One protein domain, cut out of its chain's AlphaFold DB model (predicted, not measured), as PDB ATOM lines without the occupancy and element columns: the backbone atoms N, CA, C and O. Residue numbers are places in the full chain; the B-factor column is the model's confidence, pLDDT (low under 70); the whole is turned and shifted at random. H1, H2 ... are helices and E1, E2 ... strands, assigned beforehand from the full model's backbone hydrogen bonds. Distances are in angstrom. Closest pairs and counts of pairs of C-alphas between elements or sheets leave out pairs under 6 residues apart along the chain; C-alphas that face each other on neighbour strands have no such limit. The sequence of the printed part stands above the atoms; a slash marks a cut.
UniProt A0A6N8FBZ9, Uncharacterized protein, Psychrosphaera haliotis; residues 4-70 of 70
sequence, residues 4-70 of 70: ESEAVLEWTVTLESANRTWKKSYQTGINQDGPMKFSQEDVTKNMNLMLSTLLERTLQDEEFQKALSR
ATOM      1  N   GLU A   4     -59.869   6.722  24.756       52.28
ATOM      2  CA  GLU A   4     -58.933   7.626  24.093       52.28
ATOM      3  C   GLU A   4     -58.459   8.615  25.162       52.28
ATOM      4  O   GLU A   4     -59.256   9.365  25.728       52.28
ATOM      5  N   SER A   5     -57.175   8.553  25.513       59.91
ATOM      6  CA  SER A   5     -56.556   9.528  26.409       59.91
ATOM      7  C   SER A   5     -55.665  10.438  25.579       59.91
ATOM      8  O   SER A   5     -54.651   9.991  25.042       59.91
ATOM      9  N   GLU A   6     -56.026  11.716  25.512       66.00
ATOM     10  CA  GLU A   6     -55.177  12.762  24.949       66.00
ATOM     11  C   GLU A   6     -54.349  13.374  26.083       66.00
ATOM     12  O   GLU A   6     -54.888  13.931  27.041       66.00
ATOM     13  N   ALA A   7     -53.027  13.232  26.003       69.44
ATOM     14  CA  ALA A   7     -52.114  13.909  26.915       69.44
ATOM     15  C   ALA A   7     -51.364  14.994  26.148       69.44
ATOM     16  O   ALA A   7     -50.622  14.697  25.210       69.44
ATOM     17  N   VAL A   8     -51.557  16.246  26.565       78.75
ATOM     18  CA  VAL A   8     -50.895  17.424  25.997       78.75
ATOM     19  C   VAL A   8     -49.840  17.919  26.973       78.75
ATOM     20  O   VAL A   8     -50.118  18.137  28.152       78.75
ATOM     21  N   LEU A   9     -48.628  18.121  26.466       82.62
ATOM     22  CA  LEU A   9     -47.540  18.756  27.188       82.62
ATOM     23  C   LEU A   9     -47.232  20.099  26.530       82.62
ATOM     24  O   LEU A   9     -46.874  20.162  25.352       82.62
ATOM     25  N   GLU A  10     -47.349  21.167  27.313       86.94
ATOM     26  CA  GLU A  10     -46.867  22.493  26.947       86.94
ATOM     27  C   GLU A  10     -45.552  22.766  27.673       86.94
ATOM     28  O   GLU A  10     -45.466  22.633  28.894       86.94
ATOM     29  N   TRP A  11     -44.534  23.185  26.924       88.38
ATOM     30  CA  TRP A  11     -43.333  23.779  27.493       88.38
ATOM     31  C   TRP A  11     -43.228  25.241  27.074       88.38
ATOM     32  O   TRP A  11     -43.720  25.648  26.022       88.38
ATOM     33  N   THR A  12     -42.583  26.053  27.900       90.31
ATOM     34  CA  THR A  12     -42.329  27.463  27.604       90.31
ATOM     35  C   THR A  12     -40.846  27.730  27.779       90.31
ATOM     36  O   THR A  12     -40.291  27.436  28.835       90.31
ATOM     37  N   VAL A  13     -40.217  28.307  26.759       89.06
ATOM     38  CA  VAL A  13     -38.803  28.690  26.789       89.06
ATOM     39  C   VAL A  13     -38.718  30.197  26.844       89.06
ATOM     40  O   VAL A  13     -39.312  30.893  26.019       89.06
ATOM     41  N   THR A  14     -37.946  30.679  27.810       90.56
ATOM     42  CA  THR A  14     -37.633  32.092  27.983       90.56
ATOM     43  C   THR A  14     -36.125  32.265  27.868       90.56
ATOM     44  O   THR A  14     -35.368  31.578  28.550       90.56
ATOM     45  N   LEU A  15     -35.692  33.176  27.003       87.38
ATOM     46  CA  LEU A  15     -34.313  33.634  26.902       87.38
ATOM     47  C   LEU A  15     -34.252  35.058  27.449       87.38
ATOM     48  O   LEU A  15     -34.920  35.956  26.933       87.38
ATOM     49  N   GLU A  16     -33.463  35.256  28.497       89.50
ATOM     50  CA  GLU A  16     -33.269  36.551  29.143       89.50
ATOM     51  C   GLU A  16     -31.859  37.066  28.854       89.50
ATOM     52  O   GLU A  16     -30.864  36.378  29.071       89.50
ATOM     53  N   SER A  17     -31.780  38.291  28.348       81.44
ATOM     54  CA  SER A  17     -30.552  39.051  28.135       81.44
ATOM     55  C   SER A  17     -30.693  40.408  28.817       81.44
ATOM     56  O   SER A  17     -31.806  40.870  29.072       81.44
ATOM     57  N   ALA A  18     -29.570  41.084  29.075       83.50
ATOM     58  CA  ALA A  18     -29.524  42.350  29.812       83.50
ATOM     59  C   ALA A  18     -30.503  43.416  29.281       83.50
ATOM     60  O   ALA A  18     -30.985  44.242  30.048       83.50
ATOM     61  N   ASN A  19     -30.823  43.372  27.983       78.31
ATOM     62  CA  ASN A  19     -31.679  44.359  27.329       78.31
ATOM     63  C   ASN A  19     -32.971  43.781  26.728       78.31
ATOM     64  O   ASN A  19     -33.753  44.550  26.166       78.31
ATOM     65  N   ARG A  20     -33.185  42.453  26.752       75.69
ATOM     66  CA  ARG A  20     -34.313  41.803  26.056       75.69
ATOM     67  C   ARG A  20     -34.715  40.474  26.679       75.69
ATOM     68  O   ARG A  20     -33.869  39.700  27.105       75.69
ATOM     69  N   THR A  21     -36.006  40.180  26.582       87.50
ATOM     70  CA  THR A  21     -36.580  38.870  26.889       87.50
ATOM     71  C   THR A  21     -37.250  38.324  25.634       87.50
ATOM     72  O   THR A  21     -38.096  38.994  25.041       87.50
ATOM     73  N   TRP A  22     -36.875  37.118  25.221       88.62
ATOM     74  CA  TRP A  22     -37.568  36.349  24.191       88.62
ATOM     75  C   TRP A  22     -38.311  35.195  24.861       88.62
ATOM     76  O   TRP A  22     -37.780  34.567  25.773       88.62
ATOM     77  N   LYS A  23     -39.547  34.928  24.441       91.88
ATOM     78  CA  LYS A  23     -40.386  33.873  25.017       91.88
ATOM     79  C   LYS A  23     -41.167  33.176  23.915       91.88
ATOM     80  O   LYS A  23     -41.791  33.852  23.098       91.88
ATOM     81  N   LYS A  24     -41.192  31.845  23.941       90.88
ATOM     82  CA  LYS A  24     -42.016  31.034  23.040       90.88
ATOM     83  C   LYS A  24     -42.506  29.767  23.735       90.88
ATOM     84  O   LYS A  24     -41.762  29.147  24.496       90.88
ATOM     85  N   SER A  25     -43.753  29.395  23.464       90.81
ATOM     86  CA  SER A  25     -44.353  28.146  23.940       90.81
ATOM     87  C   SER A  25     -44.355  27.101  22.830       90.81
ATOM     88  O   SER A  25     -44.578  27.425  21.663       90.81
ATOM     89  N   TYR A  26     -44.129  25.847  23.206       87.69
ATOM     90  CA  TYR A  26     -44.163  24.693  22.317       87.69
ATOM     91  C   TYR A  26     -45.092  23.650  22.921       87.69
ATOM     92  O   TYR A  26     -45.064  23.413  24.127       87.69
ATOM     93  N   GLN A  27     -45.907  23.023  22.081       86.00
ATOM     94  CA  GLN A  27     -46.868  22.015  22.509       86.00
ATOM     95  C   GLN A  27     -46.656  20.719  21.732       86.00
ATOM     96  O   GLN A  27     -46.341  20.721  20.536       86.00
ATOM     97  N   THR A  28     -46.819  19.597  22.427       81.88
ATOM     98  CA  THR A  28     -46.893  18.273  21.814       81.88
ATOM     99  C   THR A  28     -47.968  17.454  22.508       81.88
ATOM    100  O   THR A  28     -48.162  17.573  23.715       81.88
ATOM    101  N   GLY A  29     -48.666  16.627  21.739       79.06
ATOM    102  CA  GLY A  29     -49.654  15.685  22.248       79.06
ATOM    103  C   GLY A  29     -49.224  14.250  21.974       79.06
ATOM    104  O   GLY A  29     -48.473  13.998  21.029       79.06
ATOM    105  N   ILE A  30     -49.708  13.313  22.784       70.62
ATOM    106  CA  ILE A  30     -49.757  11.901  22.411       70.62
ATOM    107  C   ILE A  30     -51.210  11.450  22.488       70.62
ATOM    108  O   ILE A  30     -51.887  11.677  23.493       70.62
ATOM    109  N   ASN A  31     -51.661  10.802  21.421       65.56
ATOM    110  CA  ASN A  31     -52.897  10.041  21.431       65.56
ATOM    111  C   ASN A  31     -52.508   8.602  21.726       65.56
ATOM    112  O   ASN A  31     -51.693   8.021  21.002       65.56
ATOM    113  N   GLN A  32     -53.022   8.053  22.822       60.91
ATOM    114  CA  GLN A  32     -52.812   6.650  23.148       60.91
ATOM    115  C   GLN A  32     -54.122   5.886  23.140       60.91
ATOM    116  O   GLN A  32     -55.010   6.133  23.954       60.91
ATOM    117  N   ASP A  33     -54.162   4.911  22.238       56.16
ATOM    118  CA  ASP A  33     -55.172   3.868  22.167       56.16
ATOM    119  C   ASP A  33     -54.667   2.634  22.919       56.16
ATOM    120  O   ASP A  33     -53.653   2.033  22.553       56.16
ATOM    121  N   GLY A  34     -55.353   2.232  23.990       59.03
ATOM    122  CA  GLY A  34     -54.959   1.039  24.738       59.03
ATOM    123  C   GLY A  34     -55.709   0.824  26.053       59.03
ATOM    124  O   GLY A  34     -56.486   1.675  26.489       59.03
ATOM    125  N   PRO A  35     -55.525  -0.342  26.701       55.16
ATOM    126  CA  PRO A  35     -56.117  -0.602  28.006       55.16
ATOM    127  C   PRO A  35     -55.586   0.396  29.043       55.16
ATOM    128  O   PRO A  35     -54.390   0.659  29.103       55.16
ATOM    129  N   MET A  36     -56.484   0.888  29.900       55.06
ATOM    130  CA  MET A  36     -56.282   1.885  30.968       55.06
ATOM    131  C   MET A  36     -55.362   1.401  32.115       55.06
ATOM    132  O   MET A  36     -55.590   1.697  33.283       55.06
ATOM    133  N   LYS A  37     -54.352   0.578  31.826       56.34
ATOM    134  CA  LYS A  37     -53.312   0.181  32.773       56.34
ATOM    135  C   LYS A  37     -52.074   1.010  32.477       56.34
ATOM    136  O   LYS A  37     -51.102   0.515  31.927       56.34
ATOM    137  N   PHE A  38     -52.140   2.282  32.845       62.28
ATOM    138  CA  PHE A  38     -50.956   3.119  32.907       62.28
ATOM    139  C   PHE A  38     -50.148   2.687  34.122       62.28
ATOM    140  O   PHE A  38     -50.482   3.038  35.256       62.28
ATOM    141  N   SER A  39     -49.103   1.886  33.908       71.62
ATOM    142  CA  SER A  39     -48.078   1.783  34.936       71.62
ATOM    143  C   SER A  39     -47.415   3.158  35.082       71.62
ATOM    144  O   SER A  39     -47.333   3.936  34.126       71.62
ATOM    145  N   GLN A  40     -46.942   3.489  36.283       72.88
ATOM    146  CA  GLN A  40     -46.205   4.735  36.509       72.88
ATOM    147  C   GLN A  40     -44.964   4.832  35.592       72.88
ATOM    148  O   GLN A  40     -44.563   5.926  35.191       72.88
ATOM    149  N   GLU A  41     -44.401   3.685  35.203       80.12
ATOM    150  CA  GLU A  41     -43.293   3.573  34.253       80.12
ATOM    151  C   GLU A  41     -43.699   3.982  32.831       80.12
ATOM    152  O   GLU A  41     -42.980   4.756  32.197       80.12
ATOM    153  N   ASP A  42     -44.866   3.545  32.345       73.81
ATOM    154  CA  ASP A  42     -45.362   3.893  31.006       73.81
ATOM    155  C   ASP A  42     -45.630   5.395  30.880       73.81
ATOM    156  O   ASP A  42     -45.232   6.023  29.898       73.81
ATOM    157  N   VAL A  43     -46.235   6.002  31.907       76.56
ATOM    158  CA  VAL A  43     -46.453   7.459  31.958       76.56
ATOM    159  C   VAL A  43     -45.123   8.205  31.908       76.56
ATOM    160  O   VAL A  43     -44.958   9.123  31.105       76.56
ATOM    161  N   THR A  44     -44.151   7.779  32.717       79.00
ATOM    162  CA  THR A  44     -42.817   8.397  32.766       79.00
ATOM    163  C   THR A  44     -42.105   8.290  31.420       79.00
ATOM    164  O   THR A  44     -41.530   9.263  30.930       79.00
ATOM    165  N   LYS A  45     -42.184   7.124  30.772       82.31
ATOM    166  CA  LYS A  45     -41.611   6.899  29.444       82.31
ATOM    167  C   LYS A  45     -42.251   7.806  28.390       82.31
ATOM    168  O   LYS A  45     -41.528   8.426  27.613       82.31
ATOM    169  N   ASN A  46     -43.577   7.929  28.390       80.69
ATOM    170  CA  ASN A  46     -44.300   8.799  27.458       80.69
ATOM    171  C   ASN A  46     -43.973  10.280  27.685       80.69
ATOM    172  O   ASN A  46     -43.709  10.996  26.721       80.69
ATOM    173  N   MET A  47     -43.900  10.728  28.943       81.44
ATOM    174  CA  MET A  47     -43.454  12.086  29.273       81.44
ATOM    175  C   MET A  47     -42.027  12.352  28.787       81.44
ATOM    176  O   MET A  47     -41.775  13.385  28.173       81.44
ATOM    177  N   ASN A  48     -41.096  11.418  28.997       86.19
ATOM    178  CA  ASN A  48     -39.713  11.570  28.539       86.19
ATOM    179  C   ASN A  48     -39.614  11.676  27.008       86.19
ATOM    180  O   ASN A  48     -38.811  12.456  26.491       86.19
ATOM    181  N   LEU A  49     -40.454  10.937  26.275       85.75
ATOM    182  CA  LEU A  49     -40.550  11.043  24.816       85.75
ATOM    183  C   LEU A  49     -41.089  12.410  24.376       85.75
ATOM    184  O   LEU A  49     -40.514  13.039  23.484       85.75
ATOM    185  N   MET A  50     -42.149  12.903  25.023       84.44
ATOM    186  CA  MET A  50     -42.695  14.238  24.752       84.44
ATOM    187  C   MET A  50     -41.661  15.334  25.017       84.44
ATOM    188  O   MET A  50     -41.476  16.215  24.182       84.44
ATOM    189  N   LEU A  51     -40.950  15.255  26.144       86.31
ATOM    190  CA  LEU A  51     -39.901  16.210  26.508       86.31
ATOM    191  C   LEU A  51     -38.757  16.216  25.494       86.31
ATOM    192  O   LEU A  51     -38.323  17.284  25.073       86.31
ATOM    193  N   SER A  52     -38.306  15.036  25.059       89.06
ATOM    194  CA  SER A  52     -37.250  14.916  24.044       89.06
ATOM    195  C   SER A  52     -37.684  15.533  22.712       89.06
ATOM    196  O   SER A  52     -36.924  16.274  22.095       89.06
ATOM    197  N   THR A  53     -38.940  15.305  22.318       88.31
ATOM    198  CA  THR A  53     -39.527  15.880  21.099       88.31
ATOM    199  C   THR A  53     -39.622  17.406  21.180       88.31
ATOM    200  O   THR A  53     -39.296  18.104  20.222       88.31
ATOM    201  N   LEU A  54     -40.061  17.950  22.320       87.94
ATOM    202  CA  LEU A  54     -40.153  19.400  22.532       87.94
ATOM    203  C   LEU A  54     -38.778  20.071  22.551       87.94
ATOM    204  O   LEU A  54     -38.617  21.153  21.980       87.94
ATOM    205  N   LEU A  55     -37.788  19.413  23.157       88.62
ATOM    206  CA  LEU A  55     -36.407  19.872  23.142       88.62
ATOM    207  C   LEU A  55     -35.865  19.923  21.715       88.62
ATOM    208  O   LEU A  55     -35.371  20.965  21.296       88.62
ATOM    209  N   GLU A  56     -36.000  18.840  20.951       91.00
ATOM    210  CA  GLU A  56     -35.527  18.791  19.568       91.00
ATOM    211  C   GLU A  56     -36.200  19.864  18.699       91.00
ATOM    212  O   GLU A  56     -35.512  20.608  18.002       91.00
ATOM    213  N   ARG A  57     -37.526  20.028  18.819       89.25
ATOM    214  CA  ARG A  57     -38.272  21.090  18.121       89.25
ATOM    215  C   ARG A  57     -37.770  22.482  18.466       89.25
ATOM    216  O   ARG A  57     -37.637  23.311  17.576       89.25
ATOM    217  N   THR A  58     -37.483  22.737  19.740       88.62
ATOM    218  CA  THR A  58     -36.948  24.033  20.167       88.62
ATOM    219  C   THR A  58     -35.560  24.267  19.585       88.62
ATOM    220  O   THR A  58     -35.284  25.350  19.081       88.62
ATOM    221  N   LEU A  59     -34.684  23.259  19.610       89.38
ATOM    222  CA  LEU A  59     -33.332  23.373  19.061       89.38
ATOM    223  C   LEU A  59     -33.332  23.559  17.537       89.38
ATOM    224  O   LEU A  59     -32.429  24.202  17.011       89.38
ATOM    225  N   GLN A  60     -34.328  23.033  16.830       91.06
ATOM    226  CA  GLN A  60     -34.482  23.207  15.383       91.06
ATOM    227  C   GLN A  60     -35.227  24.498  14.997       91.06
ATOM    228  O   GLN A  60     -35.276  24.840  13.816       91.06
ATOM    229  N   ASP A  61     -35.798  25.229  15.958       90.00
ATOM    230  CA  ASP A  61     -36.561  26.446  15.693       90.00
ATOM    231  C   ASP A  61     -35.633  27.602  15.283       90.00
ATOM    232  O   ASP A  61     -34.776  28.054  16.046       90.00
ATOM    233  N   GLU A  62     -35.815  28.117  14.064       90.31
ATOM    234  CA  GLU A  62     -35.019  29.234  13.557       90.31
ATOM    235  C   GLU A  62     -35.141  30.505  14.403       90.31
ATOM    236  O   GLU A  62     -34.180  31.267  14.492       90.31
ATOM    237  N   GLU A  63     -36.307  30.787  14.989       88.06
ATOM    238  CA  GLU A  63     -36.485  31.951  15.859       88.06
ATOM    239  C   GLU A  63     -35.708  31.779  17.157       88.06
ATOM    240  O   GLU A  63     -35.081  32.734  17.612       88.06
ATOM    241  N   PHE A  64     -35.702  30.565  17.712       88.00
ATOM    242  CA  PHE A  64     -34.888  30.236  18.879       88.00
ATOM    243  C   PHE A  64     -33.394  30.377  18.565       88.00
ATOM    244  O   PHE A  64     -32.671  31.057  19.291       88.00
ATOM    245  N   GLN A  65     -32.933  29.831  17.437       89.31
ATOM    246  CA  GLN A  65     -31.538  29.963  17.003       89.31
ATOM    247  C   GLN A  65     -31.148  31.428  16.747       89.31
ATOM    248  O   GLN A  65     -30.091  31.886  17.184       89.31
ATOM    249  N   LYS A  66     -32.029  32.214  16.111       86.44
ATOM    250  CA  LYS A  66     -31.827  33.661  15.923       86.44
ATOM    251  C   LYS A  66     -31.779  34.401  17.258       86.44
ATOM    252  O   LYS A  66     -30.977  35.324  17.385       86.44
ATOM    253  N   ALA A  67     -32.600  34.004  18.229       84.81
ATOM    254  CA  ALA A  67     -32.609  34.573  19.572       84.81
ATOM    255  C   ALA A  67     -31.350  34.215  20.383       84.81
ATOM    256  O   ALA A  67     -30.942  35.020  21.211       84.81
ATOM    257  N   LEU A  68     -30.710  33.067  20.120       83.12
ATOM    258  CA  LEU A  68     -29.419  32.693  20.715       83.12
ATOM    259  C   LEU A  68     -28.218  33.416  20.085       83.12
ATOM    260  O   LEU A  68     -27.236  33.691  20.765       83.12
ATOM    261  N   SER A  69     -28.267  33.687  18.778       77.12
ATOM    262  CA  SER A  69     -27.134  34.243  18.015       77.12
ATOM    263  C   SER A  69     -26.959  35.770  18.092       77.12
ATOM    264  O   SER A  69     -26.068  36.308  17.435       77.12
ATOM    265  N   ARG A  70     -27.827  36.481  18.819       56.34
ATOM    266  CA  ARG A  70     -27.916  37.952  18.842       56.34
ATOM    267  C   ARG A  70     -27.725  38.516  20.239       56.34
ATOM    268  O   ARG A  70     -27.188  39.641  20.308       56.34
TER     269      ARG A  70
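AT A GLANCE: This is residues 4 to 70 of the 70 residues of an uncharacterized protein of Psychrosphaera haliotis (UniProt A0A6N8FBZ9). A long, narrow hairpin of two strands, E1 and E2, makes the length of this domain, and the long helix H1 runs slantwise over one face of it. The short helix H2 turns off at the end of H1 and lies over the same hairpin near its turn. The printed part has 67 residues, with two named strands followed by two named helices, in the order E1, E2, H1, H2; the sheet has the order E1 - E2 and is antiparallel, and the class is mixed, helices and strands. The whole is loose, with a radius of gyration of the C-alphas of 15.5 A, and its outline is a rod spanning 50 by 19 by 16 A.

IN THESE COORDINATES: E1 is residues 4 to 17, 42.5 A from first to last C-alpha, and begins at C-alpha 4, (-58.933, 7.626, 24.093). E2 is residues 20 to 34, 45.7 A long, the longest strand by residues. H1 is residues 40 to 60, 30.4 A long, and begins at C-alpha 40, (-46.205, 4.735, 36.509). H2 is residues 62 to 68, 9.7 A long, and ends at C-alpha 68, (-29.419, 32.693, 20.715).

HOW THE PARTS SIT: E1 and E2 form a hairpin, antiparallel neighbours with 165 degrees between their N-to-C directions. C-alphas 12 and 25, which face each other, are 4.2 A apart. Within hydrogen-bond range across the pair are, for instance, N 9 and O 28 at 2.8 A and N 17 and O 20 at 2.8 A. The closest C-alphas of E2 and H1 are those of Thr 28 and Met 50, 6.5 A apart, and those of E1 and H1 are Leu 9 and Met 50, 7.1 A apart. The closest C-alphas of E2 and H2 are those of Trp 22 and Ala 67, 7.0 A apart, and those of E1 and H2 are Leu 15 and Ala 67, 7.6 A apart. H1 and H2 are close but not clearly touching, their closest C-alphas those of Thr 58 and Phe 64, 6.7 A apart. Their lines are about perpendicular, at 83 degrees. In H1 and H2 every O i to N i+4 pair is within hydrogen-bond range.

THE WHOLE: The two C-alphas farthest apart are those of Asn 19 and Pro 35, 51.2 A. The printed part has no cut, and the links E1 to E2, E2 to H1 and H1 to H2 are tight. Residues 37 to 42, of which 40 to 42 belong to H1, stand free. The mean pLDDT of the printed part is 79.9, and the model's confidence is under 70 at residues 4 to 7, residues 31 to 38 and residue 70, the chain's last residue.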